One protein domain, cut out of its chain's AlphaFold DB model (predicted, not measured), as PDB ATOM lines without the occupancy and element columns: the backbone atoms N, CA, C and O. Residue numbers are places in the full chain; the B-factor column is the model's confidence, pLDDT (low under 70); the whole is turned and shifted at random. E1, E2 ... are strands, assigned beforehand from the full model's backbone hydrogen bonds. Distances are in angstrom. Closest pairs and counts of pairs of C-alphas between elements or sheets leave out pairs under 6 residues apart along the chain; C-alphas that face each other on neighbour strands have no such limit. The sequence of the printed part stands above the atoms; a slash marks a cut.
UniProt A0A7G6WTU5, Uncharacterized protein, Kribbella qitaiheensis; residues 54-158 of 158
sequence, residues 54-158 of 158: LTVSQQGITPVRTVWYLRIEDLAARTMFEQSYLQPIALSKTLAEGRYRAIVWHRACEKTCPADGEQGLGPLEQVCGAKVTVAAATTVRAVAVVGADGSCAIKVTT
ATOM      1  N   LEU A  54      14.318  41.923   8.014       48.41
ATOM      2  CA  LEU A  54      15.071  41.533   9.208       48.41
ATOM      3  C   LEU A  54      16.543  41.398   8.825       48.41
ATOM      4  O   LEU A  54      17.038  40.303   8.555       48.41
ATOM      5  N   THR A  55      17.277  42.499   8.824       43.59
ATOM      6  CA  THR A  55      18.722  42.410   8.619       43.59
ATOM      7  C   THR A  55      19.356  41.748   9.843       43.59
ATOM      8  O   THR A  55      19.605  42.400  10.854       43.59
ATOM      9  N   VAL A  56      19.589  40.436   9.780       45.72
ATOM     10  CA  VAL A  56      20.564  39.781  10.654       45.72
ATOM     11  C   VAL A  56      21.903  39.970   9.961       45.72
ATOM     12  O   VAL A  56      22.093  39.507   8.839       45.72
ATOM     13  N   SER A  57      22.790  40.746  10.583       43.31
ATOM     14  CA  SER A  57      24.159  40.886  10.104       43.31
ATOM     15  C   SER A  57      24.876  39.584  10.420       43.31
ATOM     16  O   SER A  57      25.150  39.310  11.589       43.31
ATOM     17  N   GLN A  58      25.200  38.788   9.404       47.38
ATOM     18  CA  GLN A  58      26.329  37.885   9.559       47.38
ATOM     19  C   GLN A  58      27.578  38.763   9.700       47.38
ATOM     20  O   GLN A  58      27.820  39.659   8.892       47.38
ATOM     21  N   GLN A  59      28.320  38.579  10.786       43.97
ATOM     22  CA  GLN A  59      29.699  39.039  10.879       43.97
ATOM     23  C   GLN A  59      30.562  37.850  10.462       43.97
ATOM     24  O   GLN A  59      30.688  36.899  11.228       43.97
ATOM     25  N   GLY A  60      31.118  37.864   9.252       50.69
ATOM     26  CA  GLY A  60      32.012  36.792   8.815       50.69
ATOM     27  C   GLY A  60      32.213  36.737   7.309       50.69
ATOM     28  O   GLY A  60      31.370  37.181   6.553       50.69
ATOM     29  N   ILE A  61      33.351  36.192   6.887       55.66
ATOM     30  CA  ILE A  61      33.694  35.957   5.480       55.66
ATOM     31  C   ILE A  61      32.795  34.841   4.932       55.66
ATOM     32  O   ILE A  61      32.695  33.783   5.555       55.66
ATOM     33  N   THR A  62      32.200  35.036   3.751       63.09
ATOM     34  CA  THR A  62      31.444  33.980   3.063       63.09
ATOM     35  C   THR A  62      32.342  32.757   2.827       63.09
ATOM     36  O   THR A  62      33.389  32.895   2.185       63.09
ATOM     37  N   PRO A  63      31.968  31.548   3.291       66.19
ATOM     38  CA  PRO A  63      32.799  30.375   3.085       66.19
ATOM     39  C   PRO A  63      32.922  30.071   1.590       66.19
ATOM     40  O   PRO A  63      31.929  30.048   0.859       66.19
ATOM     41  N   VAL A  64      34.152  29.797   1.148       69.00
ATOM     42  CA  VAL A  64      34.533  29.639  -0.270       69.00
ATOM     43  C   VAL A  64      33.747  28.526  -0.978       69.00
ATOM     44  O   VAL A  64      33.626  28.527  -2.200       69.00
ATOM     45  N   ARG A  65      33.224  27.555  -0.217       83.75
ATOM     46  CA  ARG A  65      32.468  26.404  -0.721       83.75
ATOM     47  C   ARG A  65      31.267  26.162   0.170       83.75
ATOM     48  O   ARG A  65      31.409  25.723   1.308       83.75
ATOM     49  N   THR A  66      30.102  26.475  -0.372       87.38
ATOM     50  CA  THR A  66      28.880  26.579   0.405       87.38
ATOM     51  C   THR A  66      27.688  26.177  -0.444       87.38
ATOM     52  O   THR A  66      27.567  26.622  -1.586       87.38
ATOM     53  N   VAL A  67      26.790  25.386   0.136       89.25
ATOM     54  CA  VAL A  67      25.432  25.229  -0.387       89.25
ATOM     55  C   VAL A  67      24.539  26.231   0.328       89.25
ATOM     56  O   VAL A  67      24.480  26.261   1.560       89.25
ATOM     57  N   TRP A  68      23.864  27.068  -0.453       91.31
ATOM     58  CA  TRP A  68      22.912  28.046   0.056       91.31
ATOM     59  C   TRP A  68      21.527  27.445   0.113       91.31
ATOM     60  O   TRP A  68      21.146  26.709  -0.790       91.31
ATOM     61  N   TYR A  69      20.750  27.829   1.111       92.94
ATOM     62  CA  TYR A  69      19.361  27.427   1.235       92.94
ATOM     63  C   TYR A  69      18.497  28.662   1.443       92.94
ATOM     64  O   TYR A  69      18.855  29.563   2.203       92.94
ATOM     65  N   LEU A  70      17.342  28.704   0.785       94.44
ATOM     66  CA  LEU A  70      16.303  29.685   1.077       94.44
ATOM     67  C   LEU A  70      15.095  28.944   1.634       94.44
ATOM     68  O   LEU A  70      14.495  28.107   0.957       94.44
ATOM     69  N   ARG A  71      14.760  29.260   2.882       95.50
ATOM     70  CA  ARG A  71      13.678  28.628   3.627       95.50
ATOM     71  C   ARG A  71      12.575  29.633   3.915       95.50
ATOM     72  O   ARG A  71      12.850  30.755   4.331       95.50
ATOM     73  N   ILE A  72      11.325  29.223   3.729       95.38
ATOM     74  CA  ILE A  72      10.156  29.928   4.254       95.38
ATOM     75  C   ILE A  72       9.643  29.145   5.455       95.38
ATOM     76  O   ILE A  72       9.298  27.969   5.336       95.38
ATOM     77  N   GLU A  73       9.571  29.807   6.599       95.62
ATOM     78  CA  GLU A  73       9.053  29.255   7.846       95.62
ATOM     79  C   GLU A  73       7.820  30.025   8.310       95.62
ATOM     80  O   GLU A  73       7.667  31.219   8.033       95.62
ATOM     81  N   ASP A  74       6.959  29.360   9.072       94.00
ATOM     82  CA  ASP A  74       5.927  30.044   9.846       94.00
ATOM     83  C   ASP A  74       6.496  30.666  11.146       94.00
ATOM     84  O   ASP A  74       7.702  30.633  11.447       94.00
ATOM     85  N   LEU A  75       5.622  31.279  11.949       88.88
ATOM     86  CA  LEU A  75       6.014  31.865  13.237       88.88
ATOM     87  C   LEU A  75       6.416  30.825  14.296       88.88
ATOM     88  O   LEU A  75       7.099  31.188  15.249       88.88
ATOM     89  N   ALA A  76       6.049  29.554  14.116       93.88
ATOM     90  CA  ALA A  76       6.467  28.442  14.967       93.88
ATOM     91  C   ALA A  76       7.796  27.808  14.505       93.88
ATOM     92  O   ALA A  76       8.187  26.773  15.037       93.88
ATOM     93  N   ALA A  77       8.490  28.426  13.538       90.56
ATOM     94  CA  ALA A  77       9.724  27.917  12.927       90.56
ATOM     95  C   ALA A  77       9.540  26.565  12.215       90.56
ATOM     96  O   ALA A  77      10.496  25.813  12.035       90.56
ATOM     97  N   ARG A  78       8.312  26.244  11.787       95.12
ATOM     98  CA  ARG A  78       8.081  25.078  10.934       95.12
ATOM     99  C   ARG A  78       8.430  25.439   9.501       95.12
ATOM    100  O   ARG A  78       7.915  26.422   8.963       95.12
ATOM    101  N   THR A  79       9.271  24.619   8.882       94.94
ATOM    102  CA  THR A  79       9.614  24.736   7.465       94.94
ATOM    103  C   THR A  79       8.375  24.504   6.609       94.94
ATOM    104  O   THR A  79       7.836  23.401   6.561       94.94
ATOM    105  N   MET A  80       7.937  25.551   5.917       94.94
ATOM    106  CA  MET A  80       6.861  25.480   4.927       94.94
ATOM    107  C   MET A  80       7.421  25.137   3.547       94.94
ATOM    108  O   MET A  80       6.784  24.439   2.761       94.94
ATOM    109  N   PHE A  81       8.611  25.660   3.247       94.94
ATOM    110  CA  PHE A  81       9.334  25.378   2.019       94.94
ATOM    111  C   PHE A  81      10.834  25.592   2.221       94.94
ATOM    112  O   PHE A  81      11.236  26.500   2.946       94.94
ATOM    113  N   GLU A  82      11.652  24.798   1.540       94.38
ATOM    114  CA  GLU A  82      13.105  24.930   1.508       94.38
ATOM    115  C   GLU A  82      13.627  24.506   0.136       94.38
ATOM    116  O   GLU A  82      13.105  23.572  -0.472       94.38
ATOM    117  N   GLN A  83      14.651  25.200  -0.352       93.88
ATOM    118  CA  GLN A  83      15.366  24.829  -1.566       93.88
ATOM    119  C   GLN A  83      16.839  25.216  -1.454       93.88
ATOM    120  O   GLN A  83      17.162  26.243  -0.852       93.88
ATOM    121  N   SER A  84      17.712  24.398  -2.044       92.38
ATOM    122  CA  SER A  84      19.150  24.636  -2.150       92.38
ATOM    123  C   SER A  84      19.528  25.348  -3.457       92.38
ATOM    124  O   SER A  84      18.875  25.174  -4.489       92.38
ATOM    125  N   TYR A  85      20.605  26.135  -3.432       88.88
ATOM    126  CA  TYR A  85      21.063  26.962  -4.550       88.88
ATOM    127  C   TYR A  85      22.592  27.014  -4.639       88.88
ATOM    128  O   TYR A  85      23.289  27.093  -3.627       88.88
ATOM    129  N   LEU A  86      23.096  27.093  -5.875       80.56
ATOM    130  CA  LEU A  86      24.478  27.489  -6.193       80.56
ATOM    131  C   LEU A  86      24.608  28.982  -6.556       80.56
ATOM    132  O   LEU A  86      25.715  29.442  -6.795       80.56
ATOM    133  N   GLN A  87      23.494  29.725  -6.516       79.75
ATOM    134  CA  GLN A  87      23.232  31.091  -7.006       79.75
ATOM    135  C   GLN A  87      22.560  31.163  -8.395       79.75
ATOM    136  O   GLN A  87      22.842  30.331  -9.256       79.75
ATOM    137  N   PRO A  88      21.661  32.150  -8.627       86.81
ATOM    138  CA  PRO A  88      21.133  33.125  -7.658       86.81
ATOM    139  C   PRO A  88      20.205  32.479  -6.611       86.81
ATOM    140  O   PRO A  88      19.563  31.467  -6.878       86.81
ATOM    141  N   ILE A  89      20.132  33.068  -5.411       92.88
ATOM    142  CA  ILE A  89      19.293  32.572  -4.307       92.88
ATOM    143  C   ILE A  89      17.916  33.231  -4.418       92.88
ATOM    144  O   ILE A  89      17.716  34.371  -3.987       92.88
ATOM    145  N   ALA A  90      16.964  32.539  -5.041       93.62
ATOM    146  CA  ALA A  90      15.626  33.071  -5.259       93.62
ATOM    147  C   ALA A  90      14.553  31.988  -5.165       93.62
ATOM    148  O   ALA A  90      14.629  30.956  -5.828       93.62
ATOM    149  N   LEU A  91      13.508  32.282  -4.400       94.31
ATOM    150  CA  LEU A  91      12.375  31.404  -4.167       94.31
ATOM    151  C   LEU A  91      11.074  32.135  -4.488       94.31
ATOM    152  O   LEU A  91      10.896  33.292  -4.115       94.31
ATOM    153  N   SER A  92      10.153  31.440  -5.147       94.44
ATOM    154  CA  SER A  92       8.789  31.905  -5.374       94.44
ATOM    155  C   SER A  92       7.812  30.822  -4.938       94.44
ATOM    156  O   SER A  92       7.925  29.679  -5.386       94.44
ATOM    157  N   LYS A  93       6.869  31.154  -4.055       96.00
ATOM    158  CA  LYS A  93       5.889  30.193  -3.546       96.00
ATOM    159  C   LYS A  93       4.562  30.857  -3.209       96.00
ATOM    160  O   LYS A  93       4.532  31.884  -2.542       96.00
ATOM    161  N   THR A  94       3.461  30.234  -3.618       95.38
ATOM    162  CA  THR A  94       2.125  30.617  -3.154       95.38
ATOM    163  C   THR A  94       1.935  30.175  -1.709       95.38
ATOM    164  O   THR A  94       2.076  28.989  -1.403       95.38
ATOM    165  N   LEU A  95       1.636  31.128  -0.831       94.75
ATOM    166  CA  LEU A  95       1.382  30.902   0.591       94.75
ATOM    167  C   LEU A  95      -0.059  31.282   0.919       94.75
ATOM    168  O   LEU A  95      -0.633  32.151   0.266       94.75
ATOM    169  N   ALA A  96      -0.633  30.635   1.932       96.00
ATOM    170  CA  ALA A  96      -1.914  31.040   2.495       96.00
ATOM    171  C   ALA A  96      -1.787  32.375   3.253       96.00
ATOM    172  O   ALA A  96      -0.681  32.866   3.492       96.00
ATOM    173  N   GLU A  97      -2.923  32.950   3.647       95.19
ATOM    174  CA  GLU A  97      -2.933  34.083   4.573       95.19
ATOM    175  C   GLU A  97      -2.177  33.719   5.860       95.19
ATOM    176  O   GLU A  97      -2.379  32.650   6.442       95.19
ATOM    177  N   GLY A  98      -1.283  34.602   6.303       94.38
ATOM    178  CA  GLY A  98      -0.481  34.339   7.487       94.38
ATOM    179  C   GLY A  98       0.754  35.213   7.625       94.38
ATOM    180  O   GLY A  98       0.984  36.172   6.891       94.38
ATOM    181  N   ARG A  99       1.575  34.873   8.619       94.88
ATOM    182  CA  ARG A  99       2.850  35.532   8.906       94.88
ATOM    183  C   ARG A  99       3.976  34.521   8.765       94.88
ATOM    184  O   ARG A  99       3.931  33.457   9.380       94.88
ATOM    185  N   TYR A 100       4.988  34.890   7.994       95.12
ATOM    186  CA  TYR A 100       6.094  34.016   7.629       95.12
ATOM    187  C   TYR A 100       7.440  34.716   7.801       95.12
ATOM    188  O   TYR A 100       7.533  35.940   7.947       95.12
ATOM    189  N   ARG A 101       8.501  33.915   7.759       94.69
ATOM    190  CA  ARG A 101       9.889  34.360   7.667       94.69
ATOM    191  C   ARG A 101      10.531  33.711   6.452       94.69
ATOM    192  O   ARG A 101      10.510  32.492   6.348       94.69
ATOM    193  N   ALA A 102      11.104  34.510   5.562       94.12
ATOM    194  CA  ALA A 102      12.034  34.014   4.554       94.12
ATOM    195  C   ALA A 102      13.448  34.143   5.123       94.12
ATOM    196  O   ALA A 102      13.819  35.231   5.557       94.12
ATOM    197  N   ILE A 103      14.211  33.054   5.171       93.62
ATOM    198  CA  ILE A 103      15.517  32.990   5.829       93.62
ATOM    199  C   ILE A 103      16.518  32.327   4.888       93.62
ATOM    200  O   ILE A 103      16.257  31.255   4.340       93.62
ATOM    201  N   VAL A 104      17.667  32.973   4.718       92.94
ATOM    202  CA  VAL A 104      18.829  32.413   4.034       92.94
ATOM    203  C   VAL A 104      19.649  31.641   5.050       92.94
ATOM    204  O   VAL A 104      20.039  32.187   6.085       92.94
ATOM    205  N   TRP A 105      19.933  30.393   4.720       91.81
ATOM    206  CA  TRP A 105      20.836  29.531   5.460       91.81
ATOM    207  C   TRP A 105      21.991  29.099   4.566       91.81
ATOM    208  O   TRP A 105      21.909  29.174   3.337       91.81
ATOM    209  N   HIS A 106      23.049  28.599   5.185       89.88
ATOM    210  CA  HIS A 106      24.133  27.962   4.469       89.88
ATOM    211  C   HIS A 106      24.666  26.728   5.180       89.88
ATOM    212  O   HIS A 106      24.575  26.603   6.400       89.88
ATOM    213  N   ARG A 107      25.283  25.836   4.404       89.69
ATOM    214  CA  ARG A 107      26.142  24.763   4.914       89.69
ATOM    215  C   ARG A 107      27.483  24.836   4.196       89.69
ATOM    216  O   ARG A 107      27.523  24.789   2.966       89.69
ATOM    217  N   ALA A 108      28.565  24.971   4.958       89.19
ATOM    218  CA  ALA A 108      29.916  24.928   4.405       89.19
ATOM    219  C   ALA A 108      30.269  23.501   3.951       89.19
ATOM    220  O   ALA A 108      29.768  22.524   4.509       89.19
ATOM    221  N   CYS A 109      31.152  23.382   2.966       87.06
ATOM    222  CA  CYS A 109      31.654  22.109   2.449       87.06
ATOM    223  C   CYS A 109      33.183  22.091   2.564       87.06
ATOM    224  O   CYS A 109      33.836  23.062   2.182       87.06
ATOM    225  N   GLU A 110      33.781  20.991   3.027       78.44
ATOM    226  CA  GLU A 110      35.241  20.932   3.227       78.44
ATOM    227  C   GLU A 110      36.037  20.931   1.912       78.44
ATOM    228  O   GLU A 110      37.076  21.580   1.803       78.44
ATOM    229  N   LYS A 111      35.569  20.184   0.902       81.06
ATOM    230  CA  LYS A 111      36.273  20.014  -0.382       81.06
ATOM    231  C   LYS A 111      35.392  20.324  -1.570       81.06
ATOM    232  O   LYS A 111      35.611  21.317  -2.234       81.06
ATOM    233  N   THR A 112      34.397  19.506  -1.859       85.56
ATOM    234  CA  THR A 112      33.443  19.759  -2.942       85.56
ATOM    235  C   THR A 112      32.069  19.597  -2.342       85.56
ATOM    236  O   THR A 112      31.844  18.636  -1.608       85.56
ATOM    237  N   CYS A 113      31.179  20.553  -2.597       85.56
ATOM    238  CA  CYS A 113      29.809  20.402  -2.143       85.56
ATOM    239  C   CYS A 113      29.164  19.230  -2.897       85.56
ATOM    240  O   CYS A 113      29.329  19.156  -4.119       85.56
ATOM    241  N   PRO A 114      28.485  18.310  -2.195       82.88
ATOM    242  CA  PRO A 114      27.752  17.230  -2.837       82.88
ATOM    243  C   PRO A 114      26.722  17.796  -3.819       82.88
ATOM    244  O   PRO A 114      26.152  18.865  -3.590       82.88
ATOM    245  N   ALA A 115      26.509  17.084  -4.927       77.62
ATOM    246  CA  ALA A 115      25.453  17.420  -5.881       77.62
ATOM    247  C   ALA A 115      24.068  17.030  -5.338       77.62
ATOM    248  O   ALA A 115      23.072  17.680  -5.649       77.62
ATOM    249  N   ASP A 116      24.028  15.982  -4.516       77.38
ATOM    250  CA  ASP A 116      22.841  15.399  -3.920       77.38
ATOM    251  C   ASP A 116      23.103  14.918  -2.482       77.38
ATOM    252  O   ASP A 116      24.181  14.438  -2.133       77.38
ATOM    253  N   GLY A 117      22.077  15.051  -1.640       78.75
ATOM    254  CA  GLY A 117      22.128  14.639  -0.241       78.75
ATOM    255  C   GLY A 117      22.928  15.572   0.675       78.75
ATOM    256  O   GLY A 117      23.456  16.606   0.283       78.75
ATOM    257  N   GLU A 118      22.984  15.183   1.948       83.31
ATOM    258  CA  GLU A 118      23.486  16.032   3.037       83.31
ATOM    259  C   GLU A 118      24.877  15.600   3.549       83.31
ATOM    260  O   GLU A 118      25.419  16.202   4.483       83.31
ATOM    261  N   GLN A 119      25.455  14.537   2.976       83.50
ATOM    262  CA  GLN A 119      26.737  13.976   3.401       83.50
ATOM    263  C   GLN A 119      27.899  14.891   2.989       83.50
ATOM    264  O   GLN A 119      28.042  15.247   1.825       83.50
ATOM    265  N   GLY A 120      28.764  15.246   3.944       81.44
ATOM    266  CA  GLY A 120      29.915  16.128   3.698       81.44
ATOM    267  C   GLY A 120      29.603  17.625   3.793       81.44
ATOM    268  O   GLY A 120      30.490  18.451   3.579       81.44
ATOM    269  N   LEU A 121      28.367  17.977   4.145       85.69
ATOM    270  CA  LEU A 121      27.981  19.335   4.507       85.69
ATOM    271  C   LEU A 121      28.186  19.564   6.016       85.69
ATOM    272  O   LEU A 121      27.855  18.705   6.836       85.69
ATOM    273  N   GLY A 122      28.704  20.736   6.384       85.69
ATOM    274  CA  GLY A 122      28.856  21.202   7.769       85.69
ATOM    275  C   GLY A 122      27.517  21.564   8.425       85.69
ATOM    276  O   GLY A 122      26.470  21.306   7.842       85.69
ATOM    277  N   PRO A 123      27.474  22.142   9.633       87.56
ATOM    278  CA  PRO A 123      26.207  22.539  10.253       87.56
ATOM    279  C   PRO A 123      25.431  23.560   9.400       87.56
ATOM    280  O   PRO A 123      26.004  24.264   8.568       87.56
ATOM    281  N   LEU A 124      24.110  23.607   9.594       85.44
ATOM    282  CA  LEU A 124      23.243  24.615   8.983       85.44
ATOM    283  C   LEU A 124      23.319  25.913   9.794       85.44
ATOM    284  O   LEU A 124      22.998  25.919  10.980       85.44
ATOM    285  N   GLU A 125      23.712  27.006   9.146       87.38
ATOM    286  CA  GLU A 125      23.927  28.308   9.781       87.38
ATOM    287  C   GLU A 125      23.077  29.393   9.121       87.38
ATOM    288  O   GLU A 125      22.940  29.446   7.897       87.38
ATOM    289  N   GLN A 126      22.449  30.240   9.940       84.94
ATOM    290  CA  GLN A 126      21.579  31.309   9.461       84.94
ATOM    291  C   GLN A 126      22.414  32.512   9.017       84.94
ATOM    292  O   GLN A 126      23.368  32.897   9.694       84.94
ATOM    293  N   VAL A 127      22.009  33.154   7.919       86.62
ATOM    294  CA  VAL A 127      22.673  34.362   7.407       86.62
ATOM    295  C   VAL A 127      21.826  35.596   7.665       86.62
ATOM    296  O   VAL A 127      22.134  36.395   8.541       86.62
ATOM    297  N   CYS A 128      20.728  35.739   6.924       88.81
ATOM    298  CA  CYS A 128      19.795  36.847   7.058       88.81
ATOM    299  C   CYS A 128      18.368  36.416   6.722       88.81
ATOM    300  O   CYS A 128      18.140  35.311   6.229       88.81
ATOM    301  N   GLY A 129      17.381  37.264   7.017       90.31
ATOM    302  CA  GLY A 129      15.988  36.938   6.741       90.31
ATOM    303  C   GLY A 129      15.085  38.157   6.590       90.31
ATOM    304  O   GLY A 129      15.504  39.302   6.668       90.31
ATOM    305  N   ALA A 130      13.808  37.928   6.347       90.88
ATOM    306  CA  ALA A 130      12.799  38.974   6.352       90.88
ATOM    307  C   ALA A 130      11.476  38.405   6.840       90.88
ATOM    308  O   ALA A 130      11.142  37.249   6.567       90.88
ATOM    309  N   LYS A 131      10.720  39.227   7.571       92.00
ATOM    310  CA  LYS A 131       9.338  38.902   7.923       92.00
ATOM    311  C   LYS A 131       8.438  39.342   6.783       92.00
ATOM    312  O   LYS A 131       8.606  40.427   6.231       92.00
ATOM    313  N   VAL A 132       7.450  38.516   6.477       91.44
ATOM    314  CA  VAL A 132       6.427  38.833   5.489       91.44
ATOM    315  C   VAL A 132       5.058  38.480   6.047       91.44
ATOM    316  O   VAL A 132       4.862  37.412   6.629       91.44
ATOM    317  N   THR A 133       4.120  39.406   5.887       93.31
ATOM    318  CA  THR A 133       2.706  39.179   6.170       93.31
ATOM    319  C   THR A 133       2.000  39.002   4.837       93.31
ATOM    320  O   THR A 133       2.118  39.848   3.956       93.31
ATOM    321  N   VAL A 134       1.286  37.896   4.695       93.12
ATOM    322  CA  VAL A 134       0.518  37.534   3.508       93.12
ATOM    323  C   VAL A 134      -0.951  37.769   3.831       93.12
ATOM    324  O   VAL A 134      -1.487  37.108   4.715       93.12
ATOM    325  N   ALA A 135      -1.578  38.739   3.162       89.19
ATOM    326  CA  ALA A 135      -2.946  39.174   3.473       89.19
ATOM    327  C   ALA A 135      -4.040  38.274   2.873       89.19
ATOM    328  O   ALA A 135      -5.155  38.237   3.373       89.19
ATOM    329  N   ALA A 136      -3.729  37.568   1.792       90.75
ATOM    330  CA  ALA A 136      -4.580  36.579   1.147       90.75
ATOM    331  C   ALA A 136      -3.673  35.591   0.416       90.75
ATOM    332  O   ALA A 136      -2.488  35.877   0.233       90.75
ATOM    333  N   ALA A 137      -4.213  34.454  -0.022       92.94
ATOM    334  CA  ALA A 137      -3.426  33.475  -0.762       92.94
ATOM    335  C   ALA A 137      -2.757  34.121  -1.994       92.94
ATOM    336  O   ALA A 137      -3.431  34.459  -2.964       92.94
ATOM    337  N   THR A 138      -1.437  34.317  -1.934       93.25
ATOM    338  CA  THR A 138      -0.653  35.030  -2.958       93.25
ATOM    339  C   THR A 138       0.738  34.431  -3.095       93.25
ATOM    340  O   THR A 138       1.211  33.672  -2.243       93.25
ATOM    341  N   THR A 139       1.402  34.774  -4.191       93.94
ATOM    342  CA  THR A 139       2.764  34.344  -4.487       93.94
ATOM    343  C   THR A 139       3.771  35.234  -3.777       93.94
ATOM    344  O   THR A 139       3.990  36.380  -4.151       93.94
ATOM    345  N   VAL A 140       4.457  34.665  -2.792       92.88
ATOM    346  CA  VAL A 140       5.597  35.292  -2.134       92.88
ATOM    347  C   VAL A 140       6.864  34.998  -2.921       92.88
ATOM    348  O   VAL A 140       7.224  33.839  -3.125       92.88
ATOM    349  N   ARG A 141       7.575  36.053  -3.319       94.94
ATOM    350  CA  ARG A 141       8.899  35.980  -3.938       94.94
ATOM    351  C   ARG A 141       9.950  36.529  -2.984       94.94
ATOM    352  O   ARG A 141       9.901  37.697  -2.610       94.94
ATOM    353  N   ALA A 142      10.918  35.695  -2.631       93.69
ATOM    354  CA  ALA A 142      12.073  36.046  -1.820       93.69
ATOM    355  C   ALA A 142      13.345  35.943  -2.669       93.69
ATOM    356  O   ALA A 142      13.570  34.939  -3.343       93.69
ATOM    357  N   VAL A 143      14.172  36.984  -2.650       93.69
ATOM    358  CA  VAL A 143      15.464  37.024  -3.345       93.69
ATOM    359  C   VAL A 143      16.522  37.472  -2.361       93.69
ATOM    360  O   VAL A 143      16.352  38.507  -1.717       93.69
ATOM    361  N   ALA A 144      17.607  36.713  -2.270       92.06
ATOM    362  CA  ALA A 144      18.740  37.034  -1.427       92.06
ATOM    363  C   ALA A 144      20.006  37.277  -2.247       92.06
ATOM    364  O   ALA A 144      20.260  36.617  -3.255       92.06
ATOM    365  N   VAL A 145      20.803  38.227  -1.773       90.06
ATOM    366  CA  VAL A 145      22.136  38.545  -2.272       90.06
ATOM    367  C   VAL A 145      23.088  38.429  -1.095       90.06
ATOM    368  O   VAL A 145      22.852  39.041  -0.052       90.06
ATOM    369  N   VAL A 146      24.143  37.641  -1.271       87.06
ATOM    370  CA  VAL A 146      25.213  37.485  -0.286       87.06
ATOM    371  C   VAL A 146      26.516  37.960  -0.916       87.06
ATOM    372  O   VAL A 146      26.901  37.474  -1.980       87.06
ATOM    373  N   GLY A 147      27.144  38.955  -0.293       82.81
ATOM    374  CA  GLY A 147      28.425  39.512  -0.697       82.81
ATOM    375  C   GLY A 147      29.590  38.580  -0.365       82.81
ATOM    376  O   GLY A 147      29.485  37.670   0.457       82.81
ATOM    377  N   ALA A 148      30.737  38.809  -1.001       80.88
ATOM    378  CA  ALA A 148      31.961  38.061  -0.700       80.88
ATOM    379  C   ALA A 148      32.462  38.305   0.741       80.88
ATOM    380  O   ALA A 148      33.115  37.450   1.331       80.88
ATOM    381  N   ASP A 149      32.108  39.454   1.311       77.06
ATOM    382  CA  ASP A 149      32.378  39.872   2.688       77.06
ATOM    383  C   ASP A 149      31.381  39.305   3.716       77.06
ATOM    384  O   ASP A 149      31.444  39.674   4.884       77.06
ATOM    385  N   GLY A 150      30.447  38.451   3.277       76.25
ATOM    386  CA  GLY A 150      29.365  37.890   4.093       76.25
ATOM    387  C   GLY A 150      28.225  38.850   4.399       76.25
ATOM    388  O   GLY A 150      27.294  38.488   5.122       76.25
ATOM    389  N   SER A 151      28.232  40.054   3.814       83.12
ATOM    390  CA  SER A 151      27.058  40.920   3.852       83.12
ATOM    391  C   SER A 151      25.869  40.212   3.197       83.12
ATOM    392  O   SER A 151      26.006  39.545   2.173       83.12
ATOM    393  N   CYS A 152      24.682  40.325   3.788       85.94
ATOM    394  CA  CYS A 152      23.486  39.642   3.298       85.94
ATOM    395  C   CYS A 152      22.315  40.610   3.232       85.94
ATOM    396  O   CYS A 152      21.984  41.283   4.211       85.94
ATOM    397  N   ALA A 153      21.668  40.651   2.071       88.88
ATOM    398  CA  ALA A 153      20.444  41.395   1.846       88.88
ATOM    399  C   ALA A 153      19.386  40.461   1.267       88.88
ATOM    400  O   ALA A 153      19.638  39.730   0.311       88.88
ATOM    401  N   ILE A 154      18.178  40.514   1.819       90.50
ATOM    402  CA  ILE A 154      17.031  39.762   1.317       90.50
ATOM    403  C   ILE A 154      15.858  40.705   1.084       90.50
ATOM    404  O   ILE A 154      15.518  41.536   1.926       90.50
ATOM    405  N   LYS A 155      15.232  40.561  -0.082       91.50
ATOM    406  CA  LYS A 155      14.016  41.269  -0.465       91.50
ATOM    407  C   LYS A 155      12.882  40.267  -0.602       91.50
ATOM    408  O   LYS A 155      13.025  39.271  -1.308       91.50
ATOM    409  N   VAL A 156      11.752  40.565   0.034       91.62
ATOM    410  CA  VAL A 156      10.531  39.760  -0.061       91.62
ATOM    411  C   VAL A 156       9.395  40.617  -0.610       91.62
ATOM    412  O   VAL A 156       9.204  41.751  -0.172       91.62
ATOM    413  N   THR A 157       8.661  40.077  -1.578       90.88
ATOM    414  CA  THR A 157       7.479  40.689  -2.202       90.88
ATOM    415  C   THR A 157       6.335  39.678  -2.239       90.88
ATOM    416  O   THR A 157       6.598  38.484  -2.359       90.88
ATOM    417  N   THR A 158       5.093  40.145  -2.139       87.31
ATOM    418  CA  THR A 158       3.847  39.349  -2.086       87.31
ATOM    419  C   THR A 158       2.886  39.750  -3.188       87.31
ATOM    420  O   THR A 158       2.961  40.940  -3.567       87.31
TER     421      THR A 158
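AT A GLANCE: This is residues 54 to 158 of the 158 residues of an uncharacterized protein of Kribbella qitaiheensis (UniProt A0A7G6WTU5). Two twisted sheets lie face to face as a sandwich: four strands, E2, E1, E4 and E5, make one layer, and three strands, E3, E6 and E7, cover it as the other. The two layers are nearly parallel as planes, with their strands crossed at 31 degrees; the long link between E4 and E5 lies at one end of the longest axis, and the turn between E5 and E6 lies at the other. The printed part has 105 residues, with no named helix and seven named strands, E1 to E7 in order along the chain; the class is all strand. The orders across the sheets are E2, E1, E4, E5 and E3, E6, E7, and both sheets are antiparallel throughout. The whole is compact, with a radius of gyration of the C-alphas of 13.8 A, and elongated, spanning 44 by 27 by 23 A.

IN THESE COORDINATES: In the larger sheet, E2 is residues 79 to 85, 16.7 A from first to last C-alpha, and E1 is residues 66 to 74, 25.1 A, beginning at C-alpha 66 at (28.880, 26.579, 0.405). E4 is residues 98 to 109, 34.8 A long. E5, residues 121 to 134, is the longest strand by residues and measures 33.0 A; it starts at C-alpha 121 at (27.981, 19.335, 4.507) and bends by 62 degrees at residue 128. In the smaller sheet, E3 is residues 89 to 95, 18.6 A, E6 is residues 138 to 146, 26.1 A, and E7 is residues 152 to 157, 17.0 A, ending with C-alpha 157 at (7.479, 40.689, -2.202).

HOW THE PARTS SIT: In the larger sheet the inner strands E1 and E4 are antiparallel neighbours at 161 degrees between directions, with N 69 and O 105 2.8 A apart and N 103 and O 71 2.8 A apart, both within hydrogen-bond range. The edge strand E2 forms a hairpin with E1, and N 72 and O 81 are within hydrogen-bond range at 2.8 A. The other edge strand, E5, forms a hairpin with E4, with N 104 and O 128 at 2.8 A and N 122 and O 108 at 2.8 A within hydrogen-bond range. From edge to edge the strands' lines turn by 57 degrees. In the smaller sheet E6 is the inner strand. It is antiparallel to E3 at 163 degrees, with N 142 and O 91 at 2.8 A, and forms a hairpin with E7, with N 145 and O 153 at 2.8 A; both pairs are within hydrogen-bond range. The sheets form a sandwich, two sheets face to face, with 94 pairs of C-alphas within 10 A and best planes 4 degrees apart. Between the sheets, E5 and E7 have 11 pairs of C-alphas within 8 A, the closest being those of Cys 128 and Cys 152 at 6.0 A. The closest C-alphas of E1 and E3 are those of Leu 70 and Leu 91, 6.8 A apart, and those of E4 and E6 are Ala 102 and Ala 142, 6.7 A apart. E1 and E6 are near each other, with 8 pairs within 10 A, while E2 is apart from E6 and E7.

THE WHOLE: The C-alphas of Lys 111 and Ala 136, the two farthest apart, are 44.1 A from each other. The printed part has no cut and ends at residue 158, the chain's last. The link from E4 to E5, 11 residues, is long; the other links between strands are tight. Residues 54 to 65 hold no named element, and residues 54 to 64 are under 70 in pLDDT; the mean pLDDT of the printed part of this model is 85.7.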